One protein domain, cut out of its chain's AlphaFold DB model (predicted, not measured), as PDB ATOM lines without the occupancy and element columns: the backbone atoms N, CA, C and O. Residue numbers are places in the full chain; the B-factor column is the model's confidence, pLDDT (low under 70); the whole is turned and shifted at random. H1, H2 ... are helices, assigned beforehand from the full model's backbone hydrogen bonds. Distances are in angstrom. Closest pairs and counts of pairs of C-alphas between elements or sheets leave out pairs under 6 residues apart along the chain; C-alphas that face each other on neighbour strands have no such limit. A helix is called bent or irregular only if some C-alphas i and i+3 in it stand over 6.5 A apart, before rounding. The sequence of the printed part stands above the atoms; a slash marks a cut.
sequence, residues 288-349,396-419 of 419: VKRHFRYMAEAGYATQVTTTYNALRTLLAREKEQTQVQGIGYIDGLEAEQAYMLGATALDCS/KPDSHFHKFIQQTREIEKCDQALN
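What this domain is: This is residues 288 to 349 and 396 to 419 of the 419 residues of a protein of Drosophila lebanonensis (UniProt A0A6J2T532). A small body of three helices, with H3 in the middle and H1 and H2 each packing on it, sends out a long helical arm, H4, whose residues 407 to 418 stick out on one side, while H2 runs out towards the opposite end. Beyond H2 the loop of residues 321 to 334 folds back to H3, and residues 319 to 328 stand free there, so that arm and loop mark the two ends of the length. The printed part has 86 residues with four named helices, H1 to H4 in order along the chain, and no named strand; the class is all helix. The whole is loose, with a radius of gyration of the C-alphas of 15.5 A, and its C-alphas span 57 by 25 by 24 A.

Where its parts are: H1, residues 288 to 297, begins with C-alpha 288 at (45.797, 35.217, 5.773) and is 14.1 A long from first to last C-alpha. It is irregular: C-alphas 290 and 293 are 7.5 A apart. H2, residues 309 to 320, is 16.6 A long and begins with C-alpha 309 at (57.197, 47.051, 1.138). H3, residues 335 to 346, is 16.3 A long. H4, residues 400 to 418, is the longest helix, 27.2 A, and ends with C-alpha 418 at (22.889, 32.209, -11.453).

How they stand to each other: H1 touches H3 at a steep tilt of 48 degrees, opposite ways; their closest C-alphas are those of Val 288 and Tyr 339, 4.7 A apart. H2 touches H3 with residues 310 to 314 alone, and H3 touches H2 with residues 336 to 341 alone. Their closest C-alphas, those of Ala 310 and Gln 337, are 5.0 A apart, and their lines are about perpendicular, at 81 degrees. H4 is close to H1 but not clearly touching, the closest C-alphas being those of Met 295 and Phe 401, 7.4 A apart; the two are about perpendicular, at 86 degrees. H4 is also close to H3 but not clearly touching, with the C-alphas of Ala 343 and His 400 closest at 8.0 A; they run the same way at a steep tilt of 58 degrees. H2 is apart from H4 and from H1. In H2, H3 and H4 every O i to N i+4 pair is within hydrogen-bond range; in H1 it is 4 of 6.

The domain as a whole: The two C-alphas farthest apart are those of Gln 323 and Asn 419, 57.5 A. Without the stretches that stand free, residues 319 to 328 and 407 to 419, the body spans 31 by 28 by 22 A. Residues 350 to 395 are not printed, and C-alphas 349 and 396 are 14.7 A apart across this cut, which lies in the link from H3 to H4. The links from H1 to H2, 11 residues, and from H2 to H3, 14 residues, are long. The mean pLDDT of the printed part is 86.8, and it is under 70 at residues 321 to 331 and at residue 419, the chain's last.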
ATOM      1  N   VAL A 288      46.786  34.454   6.546       95.06
ATOM      2  CA  VAL A 288      45.797  35.217   5.773       95.06
ATOM      3  C   VAL A 288      44.489  35.306   6.540       95.06
ATOM      4  O   VAL A 288      43.978  36.402   6.756       95.06
ATOM      5  N   LYS A 289      43.971  34.170   7.021       92.69
ATOM      6  CA  LYS A 289      42.717  34.138   7.783       92.69
ATOM      7  C   LYS A 289      42.811  34.954   9.074       92.69
ATOM      8  O   LYS A 289      41.873  35.680   9.398       92.69
ATOM      9  N   ARG A 290      43.927  34.848   9.804       93.50
ATOM     10  CA  ARG A 290      44.157  35.569  11.067       93.50
ATOM     11  C   ARG A 290      44.207  37.085  10.864       93.50
ATOM     12  O   ARG A 290      43.637  37.817  11.667       93.50
ATOM     13  N   HIS A 291      44.854  37.544   9.796       95.12
ATOM     14  CA  HIS A 291      45.095  38.968   9.541       95.12
ATOM     15  C   HIS A 291      44.117  39.594   8.537       95.12
ATOM     16  O   HIS A 291      44.203  40.787   8.264       95.12
ATOM     17  N   PHE A 292      43.134  38.838   8.043       94.94
ATOM     18  CA  PHE A 292      42.152  39.326   7.072       94.94
ATOM     19  C   PHE A 292      41.398  40.577   7.546       94.94
ATOM     20  O   PHE A 292      41.267  41.543   6.798       94.94
ATOM     21  N   ARG A 293      40.924  40.577   8.803       95.62
ATOM     22  CA  ARG A 293      40.205  41.724   9.390       95.62
ATOM     23  C   ARG A 293      41.082  42.966   9.478       95.62
ATOM     24  O   ARG A 293      40.646  44.026   9.052       95.62
ATOM     25  N   TYR A 294      42.324  42.806   9.936       96.25
ATOM     26  CA  TYR A 294      43.297  43.898   9.979       96.25
ATOM     27  C   TYR A 294      43.473  44.530   8.594       96.25
ATOM     28  O   TYR A 294      43.352  45.740   8.460       96.25
ATOM     29  N   MET A 295      43.676  43.719   7.552       96.44
ATOM     30  CA  MET A 295      43.847  44.226   6.186       96.44
ATOM     31  C   MET A 295      42.620  45.007   5.693       96.44
ATOM     32  O   MET A 295      42.758  46.023   5.009       96.44
ATOM     33  N   ALA A 296      41.414  44.553   6.049       94.38
ATOM     34  CA  ALA A 296      40.176  45.247   5.710       94.38
ATOM     35  C   ALA A 296      40.055  46.598   6.437       94.38
ATOM     36  O   ALA A 296      39.795  47.614   5.793       94.38
ATOM     37  N   GLU A 297      40.273  46.612   7.755       95.44
ATOM     38  CA  GLU A 297      40.149  47.796   8.617       95.44
ATOM     39  C   GLU A 297      41.238  48.841   8.337       95.44
ATOM     40  O   GLU A 297      40.962  50.038   8.337       95.44
ATOM     41  N   ALA A 298      42.456  48.398   8.016       94.19
ATOM     42  CA  ALA A 298      43.581  49.261   7.664       94.19
ATOM     43  C   ALA A 298      43.510  49.820   6.226       94.19
ATOM     44  O   ALA A 298      44.397  50.555   5.800       94.19
ATOM     45  N   GLY A 299      42.456  49.508   5.461       93.50
ATOM     46  CA  GLY A 299      42.181  50.152   4.171       93.50
ATOM     47  C   GLY A 299      42.876  49.542   2.949       93.50
ATOM     48  O   GLY A 299      42.744  50.084   1.844       93.50
ATOM     49  N   TYR A 300      43.525  48.377   3.077       94.12
ATOM     50  CA  TYR A 300      44.218  47.702   1.963       94.12
ATOM     51  C   TYR A 300      43.283  47.317   0.809       94.12
ATOM     52  O   TYR A 300      43.735  47.095  -0.313       94.12
ATOM     53  N   ALA A 301      41.965  47.276   1.038       92.94
ATOM     54  CA  ALA A 301      40.971  47.046  -0.012       92.94
ATOM     55  C   ALA A 301      40.977  48.138  -1.096       92.94
ATOM     56  O   ALA A 301      40.461  47.914  -2.188       92.94
ATOM     57  N   THR A 302      41.538  49.314  -0.806       92.19
ATOM     58  CA  THR A 302      41.630  50.450  -1.737       92.19
ATOM     59  C   THR A 302      43.043  50.658  -2.288       92.19
ATOM     60  O   THR A 302      43.253  51.495  -3.165       92.19
ATOM     61  N   GLN A 303      44.019  49.878  -1.818       90.69
ATOM     62  CA  GLN A 303      45.419  50.037  -2.183       90.69
ATOM     63  C   GLN A 303      45.733  49.352  -3.519       90.69
ATOM     64  O   GLN A 303      45.990  48.153  -3.600       90.69
ATOM     65  N   VAL A 304      45.741  50.138  -4.594       91.00
ATOM     66  CA  VAL A 304      46.025  49.648  -5.957       91.00
ATOM     67  C   VAL A 304      47.534  49.581  -6.245       91.00
ATOM     68  O   VAL A 304      47.983  48.911  -7.182       91.00
ATOM     69  N   THR A 305      48.348  50.267  -5.441       91.00
ATOM     70  CA  THR A 305      49.790  50.393  -5.659       91.00
ATOM     71  C   THR A 305      50.493  49.044  -5.542       91.00
ATOM     72  O   THR A 305      50.395  48.330  -4.550       91.00
ATOM     73  N   THR A 306      51.216  48.669  -6.597       92.38
ATOM     74  CA  THR A 306      51.959  47.404  -6.639       92.38
ATOM     75  C   THR A 306      53.354  47.632  -6.073       92.38
ATOM     76  O   THR A 306      54.297  47.920  -6.807       92.38
ATOM     77  N   THR A 307      53.455  47.543  -4.751       93.62
ATOM     78  CA  THR A 307      54.706  47.591  -3.988       93.62
ATOM     79  C   THR A 307      54.966  46.242  -3.314       93.62
ATOM     80  O   THR A 307      54.143  45.336  -3.401       93.62
ATOM     81  N   TYR A 308      56.139  46.086  -2.704       95.06
ATOM     82  CA  TYR A 308      56.517  44.894  -1.933       95.06
ATOM     83  C   TYR A 308      57.091  45.317  -0.580       95.06
ATOM     84  O   TYR A 308      58.080  44.751  -0.117       95.06
ATOM     85  N   ASN A 309      56.564  46.393   0.001       93.81
ATOM     86  CA  ASN A 309      57.197  47.051   1.138       93.81
ATOM     87  C   ASN A 309      57.164  46.154   2.371       93.81
ATOM     88  O   ASN A 309      58.205  45.976   2.995       93.81
ATOM     89  N   ALA A 310      56.027  45.506   2.649       91.31
ATOM     90  CA  ALA A 310      55.906  44.584   3.778       91.31
ATOM     91  C   ALA A 310      56.956  43.460   3.702       91.31
ATOM     92  O   ALA A 310      57.711  43.232   4.646       91.31
ATOM     93  N   LEU A 311      57.082  42.812   2.540       92.12
ATOM     94  CA  LEU A 311      58.046  41.725   2.339       92.12
ATOM     95  C   LEU A 311      59.501  42.214   2.294       92.12
ATOM     96  O   LEU A 311      60.395  41.522   2.774       92.12
ATOM     97  N   ARG A 312      59.769  43.409   1.753       93.06
ATOM     98  CA  ARG A 312      61.116  44.004   1.756       93.06
ATOM     99  C   ARG A 312      61.582  44.346   3.165       93.06
ATOM    100  O   ARG A 312      62.727  44.049   3.490       93.06
ATOM    101  N   THR A 313      60.711  44.929   3.986       91.19
ATOM    102  CA  THR A 313      60.997  45.217   5.397       91.19
ATOM    103  C   THR A 313      61.250  43.925   6.168       91.19
ATOM    104  O   THR A 313      62.206  43.849   6.936       91.19
ATOM    105  N   LEU A 314      60.460  42.881   5.897       89.62
ATOM    106  CA  LEU A 314      60.656  41.566   6.500       89.62
ATOM    107  C   LEU A 314      62.033  40.966   6.159       89.62
ATOM    108  O   LEU A 314      62.773  40.563   7.053       89.62
ATOM    109  N   LEU A 315      62.406  40.975   4.875       88.75
ATOM    110  CA  LEU A 315      63.708  40.484   4.408       88.75
ATOM    111  C   LEU A 315      64.883  41.312   4.944       88.75
ATOM    112  O   LEU A 315      65.953  40.768   5.208       88.75
ATOM    113  N   ALA A 316      64.718  42.630   5.086       88.12
ATOM    114  CA  ALA A 316      65.743  43.486   5.680       88.12
ATOM    115  C   ALA A 316      65.980  43.116   7.153       88.12
ATOM    116  O   ALA A 316      67.125  42.908   7.549       88.12
ATOM    117  N   ARG A 317      64.900  42.919   7.920       83.50
ATOM    118  CA  ARG A 317      64.959  42.479   9.321       83.50
ATOM    119  C   ARG A 317      65.644  41.120   9.478       83.50
ATOM    120  O   ARG A 317      66.413  40.936  10.414       83.50
ATOM    121  N   GLU A 318      65.385  40.176   8.573       78.00
ATOM    122  CA  GLU A 318      66.045  38.863   8.586       78.00
ATOM    123  C   GLU A 318      67.563  38.983   8.387       78.00
ATOM    124  O   GLU A 318      68.336  38.380   9.129       78.00
ATOM    125  N   LYS A 319      68.003  39.810   7.429       79.44
ATOM    126  CA  LYS A 319      69.432  40.020   7.142       79.44
ATOM    127  C   LYS A 319      70.202  40.642   8.304       79.44
ATOM    128  O   LYS A 319      71.405  40.423   8.404       79.44
ATOM    129  N   GLU A 320      69.526  41.409   9.150       76.06
ATOM    130  CA  GLU A 320      70.106  42.028  10.345       76.06
ATOM    131  C   GLU A 320      70.155  41.064  11.548       76.06
ATOM    132  O   GLU A 320      70.942  41.269  12.470       76.06
ATOM    133  N   GLN A 321      69.355  39.990  11.545       68.56
ATOM    134  CA  GLN A 321      69.198  39.040  12.657       68.56
ATOM    135  C   GLN A 321      70.048  37.761  12.510       68.56
ATOM    136  O   GLN A 321      69.653  36.688  12.964       68.56
ATOM    137  N   THR A 322      71.241  37.854  11.918       55.12
ATOM    138  CA  THR A 322      72.086  36.714  11.491       55.12
ATOM    139  C   THR A 322      72.584  35.760  12.596       55.12
ATOM    140  O   THR A 322      73.310  34.817  12.298       55.12
ATOM    141  N   GLN A 323      72.208  35.920  13.866       53.25
ATOM    142  CA  GLN A 323      72.513  34.949  14.924       53.25
ATOM    143  C   GLN A 323      71.427  34.969  16.005       53.25
ATOM    144  O   GLN A 323      71.570  35.715  16.961       53.25
ATOM    145  N   VAL A 324      70.360  34.168  15.867       46.50
ATOM    146  CA  VAL A 324      69.698  33.382  16.943       46.50
ATOM    147  C   VAL A 324      68.430  32.706  16.379       46.50
ATOM    148  O   VAL A 324      67.459  33.358  16.024       46.50
ATOM    149  N   GLN A 325      68.478  31.368  16.339       46.78
ATOM    150  CA  GLN A 325      67.383  30.380  16.388       46.78
ATOM    151  C   GLN A 325      66.136  30.584  15.498       46.78
ATOM    152  O   GLN A 325      65.164  31.247  15.848       46.78
ATOM    153  N   GLY A 326      66.114  29.840  14.386       49.94
ATOM    154  CA  GLY A 326      65.042  29.782  13.386       49.94
ATOM    155  C   GLY A 326      63.773  29.001  13.759       49.94
ATOM    156  O   GLY A 326      63.210  28.333  12.896       49.94
ATOM    157  N   ILE A 327      63.276  29.071  14.996       40.81
ATOM    158  CA  ILE A 327      62.000  28.425  15.364       40.81
ATOM    159  C   ILE A 327      61.198  29.346  16.296       40.81
ATOM    160  O   ILE A 327      61.072  29.116  17.490       40.81
ATOM    161  N   GLY A 328      60.687  30.438  15.727       51.59
ATOM    162  CA  GLY A 328      59.797  31.396  16.408       51.59
ATOM    163  C   GLY A 328      59.346  32.581  15.542       51.59
ATOM    164  O   GLY A 328      58.733  33.517  16.042       51.59
ATOM    165  N   TYR A 329      59.661  32.567  14.241       62.41
ATOM    166  CA  TYR A 329      59.592  33.750  13.378       62.41
ATOM    167  C   TYR A 329      58.162  34.202  13.046       62.41
ATOM    168  O   TYR A 329      57.917  35.389  12.870       62.41
ATOM    169  N   ILE A 330      57.206  33.269  12.993       67.38
ATOM    170  CA  ILE A 330      55.839  33.567  12.547       67.38
ATOM    171  C   ILE A 330      55.069  34.412  13.575       67.38
ATOM    172  O   ILE A 330      54.312  35.299  13.189       67.38
ATOM    173  N   ASP A 331      55.282  34.187  14.874       69.81
ATOM    174  CA  ASP A 331      54.553  34.907  15.926       69.81
ATOM    175  C   ASP A 331      55.014  36.368  16.092       69.81
ATOM    176  O   ASP A 331      54.300  37.174  16.686       69.81
ATOM    177  N   GLY A 332      56.180  36.725  15.539       81.06
ATOM    178  CA  GLY A 332      56.762  38.071  15.589       81.06
ATOM    179  C   GLY A 332      56.553  38.921  14.331       81.06
ATOM    180  O   GLY A 332      57.199  39.970  14.204       81.06
ATOM    181  N   LEU A 333      55.718  38.463  13.392       88.88
ATOM    182  CA  LEU A 333      55.414  39.170  12.148       88.88
ATOM    183  C   LEU A 333      54.406  40.299  12.375       88.88
ATOM    184  O   LEU A 333      53.415  40.139  13.089       88.88
ATOM    185  N   GLU A 334      54.615  41.426  11.696       92.62
ATOM    186  CA  GLU A 334      53.569  42.444  11.575       92.62
ATOM    187  C   GLU A 334      52.395  41.889  10.758       92.62
ATOM    188  O   GLU A 334      52.573  41.041   9.881       92.62
ATOM    189  N   ALA A 335      51.179  42.374  11.015       94.12
ATOM    190  CA  ALA A 335      49.965  41.796  10.435       94.12
ATOM    191  C   ALA A 335      49.963  41.791   8.893       94.12
ATOM    192  O   ALA A 335      49.541  40.820   8.267       94.12
ATOM    193  N   GLU A 336      50.479  42.852   8.282       94.25
ATOM    194  CA  GLU A 336      50.608  42.999   6.829       94.25
ATOM    195  C   GLU A 336      51.710  42.094   6.259       94.25
ATOM    196  O   GLU A 336      51.501  41.448   5.232       94.25
ATOM    197  N   GLN A 337      52.840  41.943   6.959       94.44
ATOM    198  CA  GLN A 337      53.901  40.993   6.595       94.44
ATOM    199  C   GLN A 337      53.380  39.549   6.634       94.44
ATOM    200  O   GLN A 337      53.558  38.793   5.677       94.44
ATOM    201  N   ALA A 338      52.686  39.188   7.716       94.69
ATOM    202  CA  ALA A 338      52.073  37.880   7.904       94.69
ATOM    203  C   ALA A 338      51.028  37.585   6.821       94.69
ATOM    204  O   ALA A 338      51.018  36.490   6.253       94.69
ATOM    205  N   TYR A 339      50.187  38.568   6.485       96.25
ATOM    206  CA  TYR A 339      49.228  38.431   5.395       96.25
ATOM    207  C   TYR A 339      49.927  38.195   4.049       96.25
ATOM    208  O   TYR A 339      49.551  37.264   3.342       96.25
ATOM    209  N   MET A 340      50.935  38.998   3.679       95.44
ATOM    210  CA  MET A 340      51.605  38.861   2.374       95.44
ATOM    211  C   MET A 340      52.375  37.543   2.248       95.44
ATOM    212  O   MET A 340      52.361  36.911   1.186       95.44
ATOM    213  N   LEU A 341      52.990  37.085   3.341       93.88
ATOM    214  CA  LEU A 341      53.633  35.775   3.397       93.88
ATOM    215  C   LEU A 341      52.608  34.649   3.205       93.88
ATOM    216  O   LEU A 341      52.795  33.772   2.362       93.88
ATOM    217  N   GLY A 342      51.487  34.707   3.926       95.12
ATOM    218  CA  GLY A 342      50.412  33.730   3.780       95.12
ATOM    219  C   GLY A 342      49.752  33.759   2.397       95.12
ATOM    220  O   GLY A 342      49.450  32.708   1.841       95.12
ATOM    221  N   ALA A 343      49.593  34.941   1.797       95.38
ATOM    222  CA  ALA A 343      49.051  35.106   0.450       95.38
ATOM    223  C   ALA A 343      49.952  34.480  -0.623       95.38
ATOM    224  O   ALA A 343      49.462  33.977  -1.628       95.38
ATOM    225  N   THR A 344      51.266  34.466  -0.392       94.69
ATOM    226  CA  THR A 344      52.219  33.749  -1.250       94.69
ATOM    227  C   THR A 344      52.011  32.234  -1.149       94.69
ATOM    228  O   THR A 344      51.998  31.543  -2.162       94.69
ATOM    229  N   ALA A 345      51.746  31.716   0.056       94.94
ATOM    230  CA  ALA A 345      51.473  30.294   0.282       94.94
ATOM    231  C   ALA A 345      50.077  29.824  -0.184       94.94
ATOM    232  O   ALA A 345      49.847  28.620  -0.294       94.94
ATOM    233  N   LEU A 346      49.129  30.730  -0.442       93.12
ATOM    234  CA  LEU A 346      47.819  30.362  -1.001       93.12
ATOM    235  C   LEU A 346      47.907  29.915  -2.466       93.12
ATOM    236  O   LEU A 346      47.118  29.072  -2.878       93.12
ATOM    237  N   ASP A 347      48.884  30.435  -3.211       90.75
ATOM    238  CA  ASP A 347      49.045  30.188  -4.650       90.75
ATOM    239  C   ASP A 347      50.237  29.266  -4.972       90.75
ATOM    240  O   ASP A 347      50.652  29.172  -6.126       90.75
ATOM    241  N   CYS A 348      50.809  28.595  -3.968       94.31
ATOM    242  CA  CYS A 348      51.945  27.701  -4.173       94.31
ATOM    243  C   CYS A 348      51.508  26.317  -4.677       94.31
ATOM    244  O   CYS A 348      50.446  25.808  -4.307       94.31
ATOM    245  N   SER A 349      52.383  25.661  -5.437       94.00
ATOM    246  CA  SER A 349      52.176  24.292  -5.921       94.00
ATOM    247  C   SER A 349      53.057  23.301  -5.163       94.00
ATOM    248  O   SER A 349      54.206  23.597  -4.841       94.00
ATOM    249  N   LYS A 396      53.588  37.933  -3.274       95.06
ATOM    250  CA  LYS A 396      52.425  38.761  -3.599       95.06
ATOM    251  C   LYS A 396      52.713  40.239  -3.310       95.06
ATOM    252  O   LYS A 396      53.281  40.548  -2.263       95.06
ATOM    253  N   PRO A 397      52.344  41.161  -4.219       94.94
ATOM    254  CA  PRO A 397      52.507  42.590  -3.981       94.94
ATOM    255  C   PRO A 397      51.490  43.100  -2.958       94.94
ATOM    256  O   PRO A 397      50.429  42.505  -2.786       94.94
ATOM    257  N   ASP A 398      51.739  44.277  -2.390       93.56
ATOM    258  CA  ASP A 398      50.857  44.906  -1.398       93.56
ATOM    259  C   ASP A 398      49.436  45.172  -1.963       93.56
ATOM    260  O   ASP A 398      48.446  45.119  -1.235       93.56
ATOM    261  N   SER A 399      49.301  45.333  -3.291       95.00
ATOM    262  CA  SER A 399      48.005  45.431  -3.993       95.00
ATOM    263  C   SER A 399      47.208  44.122  -4.072       95.00
ATOM    264  O   SER A 399      46.114  44.092  -4.644       95.00
ATOM    265  N   HIS A 400      47.739  43.019  -3.545       96.06
ATOM    266  CA  HIS A 400      47.095  41.711  -3.599       96.06
ATOM    267  C   HIS A 400      45.733  41.708  -2.899       96.06
ATOM    268  O   HIS A 400      44.766  41.218  -3.478       96.06
ATOM    269  N   PHE A 401      45.623  42.298  -1.702       96.12
ATOM    270  CA  PHE A 401      44.357  42.329  -0.957       96.12
ATOM    271  C   PHE A 401      43.258  43.076  -1.729       96.12
ATOM    272  O   PHE A 401      42.145  42.575  -1.853       96.12
ATOM    273  N   HIS A 402      43.583  44.221  -2.337       95.88
ATOM    274  CA  HIS A 402      42.662  44.952  -3.210       95.88
ATOM    275  C   HIS A 402      42.121  44.073  -4.351       95.88
ATOM    276  O   HIS A 402      40.907  43.961  -4.533       95.88
ATOM    277  N   LYS A 403      43.019  43.400  -5.086       95.06
ATOM    278  CA  LYS A 403      42.641  42.506  -6.196       95.06
ATOM    279  C   LYS A 403      41.812  41.317  -5.715       95.06
ATOM    280  O   LYS A 403      40.837  40.961  -6.367       95.06
ATOM    281  N   PHE A 404      42.177  40.735  -4.575       94.56
ATOM    282  CA  PHE A 404      41.453  39.628  -3.960       94.56
ATOM    283  C   PHE A 404      40.005  40.020  -3.620       94.56
ATOM    284  O   PHE A 404      39.068  39.312  -3.986       94.56
ATOM    285  N   ILE A 405      39.801  41.180  -2.987       95.06
ATOM    286  CA  ILE A 405      38.460  41.687  -2.659       95.06
ATOM    287  C   ILE A 405      37.650  41.974  -3.927       95.06
ATOM    288  O   ILE A 405      36.464  41.647  -3.981       95.06
ATOM    289  N   GLN A 406      38.271  42.561  -4.954       93.81
ATOM    290  CA  GLN A 406      37.597  42.799  -6.231       93.81
ATOM    291  C   GLN A 406      37.106  41.486  -6.854       93.81
ATOM    292  O   GLN A 406      35.933  41.383  -7.203       93.81
ATOM    293  N   GLN A 407      37.979  40.482  -6.940       93.12
ATOM    294  CA  GLN A 407      37.638  39.172  -7.494       93.12
ATOM    295  C   GLN A 407      36.549  38.471  -6.681       93.12
ATOM    296  O   GLN A 407      35.615  37.928  -7.258       93.12
ATOM    297  N   THR A 408      36.621  38.538  -5.350       91.69
ATOM    298  CA  THR A 408      35.604  37.949  -4.465       91.69
ATOM    299  C   THR A 408      34.224  38.550  -4.743       91.69
ATOM    300  O   THR A 408      33.261  37.818  -4.940       91.69
ATOM    301  N   ARG A 409      34.135  39.880  -4.881       91.94
ATOM    302  CA  ARG A 409      32.878  40.565  -5.228       91.94
ATOM    303  C   ARG A 409      32.366  40.209  -6.621       91.94
ATOM    304  O   ARG A 409      31.161  40.208  -6.846       91.94
ATOM    305  N   GLU A 410      33.258  39.996  -7.586       91.88
ATOM    306  CA  GLU A 410      32.874  39.566  -8.934       91.88
ATOM    307  C   GLU A 410      32.273  38.156  -8.911       91.88
ATOM    308  O   GLU A 410      31.242  37.935  -9.540       91.88
ATOM    309  N   ILE A 411      32.857  37.241  -8.134       89.75
ATOM    310  CA  ILE A 411      32.333  35.883  -7.940       89.75
ATOM    311  C   ILE A 411      30.954  35.930  -7.273       89.75
ATOM    312  O   ILE A 411      30.005  35.374  -7.813       89.75
ATOM    313  N   GLU A 412      30.808  36.678  -6.177       90.12
ATOM    314  CA  GLU A 412      29.522  36.828  -5.477       90.12
ATOM    315  C   GLU A 412      28.418  37.379  -6.393       90.12
ATOM    316  O   GLU A 412      27.271  36.940  -6.329       90.12
ATOM    317  N   LYS A 413      28.757  38.325  -7.277       90.25
ATOM    318  CA  LYS A 413      27.817  38.850  -8.279       90.25
ATOM    319  C   LYS A 413      27.412  37.794  -9.302       90.25
ATOM    320  O   LYS A 413      26.246  37.748  -9.681       90.25
ATOM    321  N   CYS A 414      28.356  36.979  -9.769       85.00
ATOM    322  CA  CYS A 414      28.062  35.880 -10.687       85.00
ATOM    323  C   CYS A 414      27.145  34.842 -10.029       85.00
ATOM    324  O   CYS A 414      26.166  34.434 -10.646       85.00
ATOM    325  N   ASP A 415      27.404  34.481  -8.771       82.88
ATOM    326  CA  ASP A 415      26.588  33.518  -8.026       82.88
ATOM    327  C   ASP A 415      25.164  34.039  -7.793       82.88
ATOM    328  O   ASP A 415      24.192  33.295  -7.923       82.88
ATOM    329  N   GLN A 416      25.014  35.335  -7.508       85.94
ATOM    330  CA  GLN A 416      23.700  35.980  -7.410       85.94
ATOM    331  C   GLN A 416      22.955  36.034  -8.747       85.94
ATOM    332  O   GLN A 416      21.734  36.082  -8.741       85.94
ATOM    333  N   ALA A 417      23.659  36.052  -9.881       80.56
ATOM    334  CA  ALA A 417      23.043  36.069 -11.208       80.56
ATOM    335  C   ALA A 417      22.645  34.670 -11.719       80.56
ATOM    336  O   ALA A 417      21.901  34.570 -12.695       80.56
ATOM    337  N   LEU A 418      23.176  33.606 -11.109       73.56
ATOM    338  CA  LEU A 418      22.889  32.209 -11.453       73.56
ATOM    339  C   LEU A 418      21.749  31.598 -10.617       73.56
ATOM    340  O   LEU A 418      21.238  30.543 -10.999       73.56
ATOM    341  N   ASN A 419      21.369  32.247  -9.511       63.94
ATOM    342  CA  ASN A 419      20.216  31.913  -8.665       63.94
ATOM    343  C   ASN A 419      19.029  32.826  -8.982       63.94
ATOM    344  O   ASN A 419      17.881  32.364  -8.794       63.94
TER     345      ASN A 419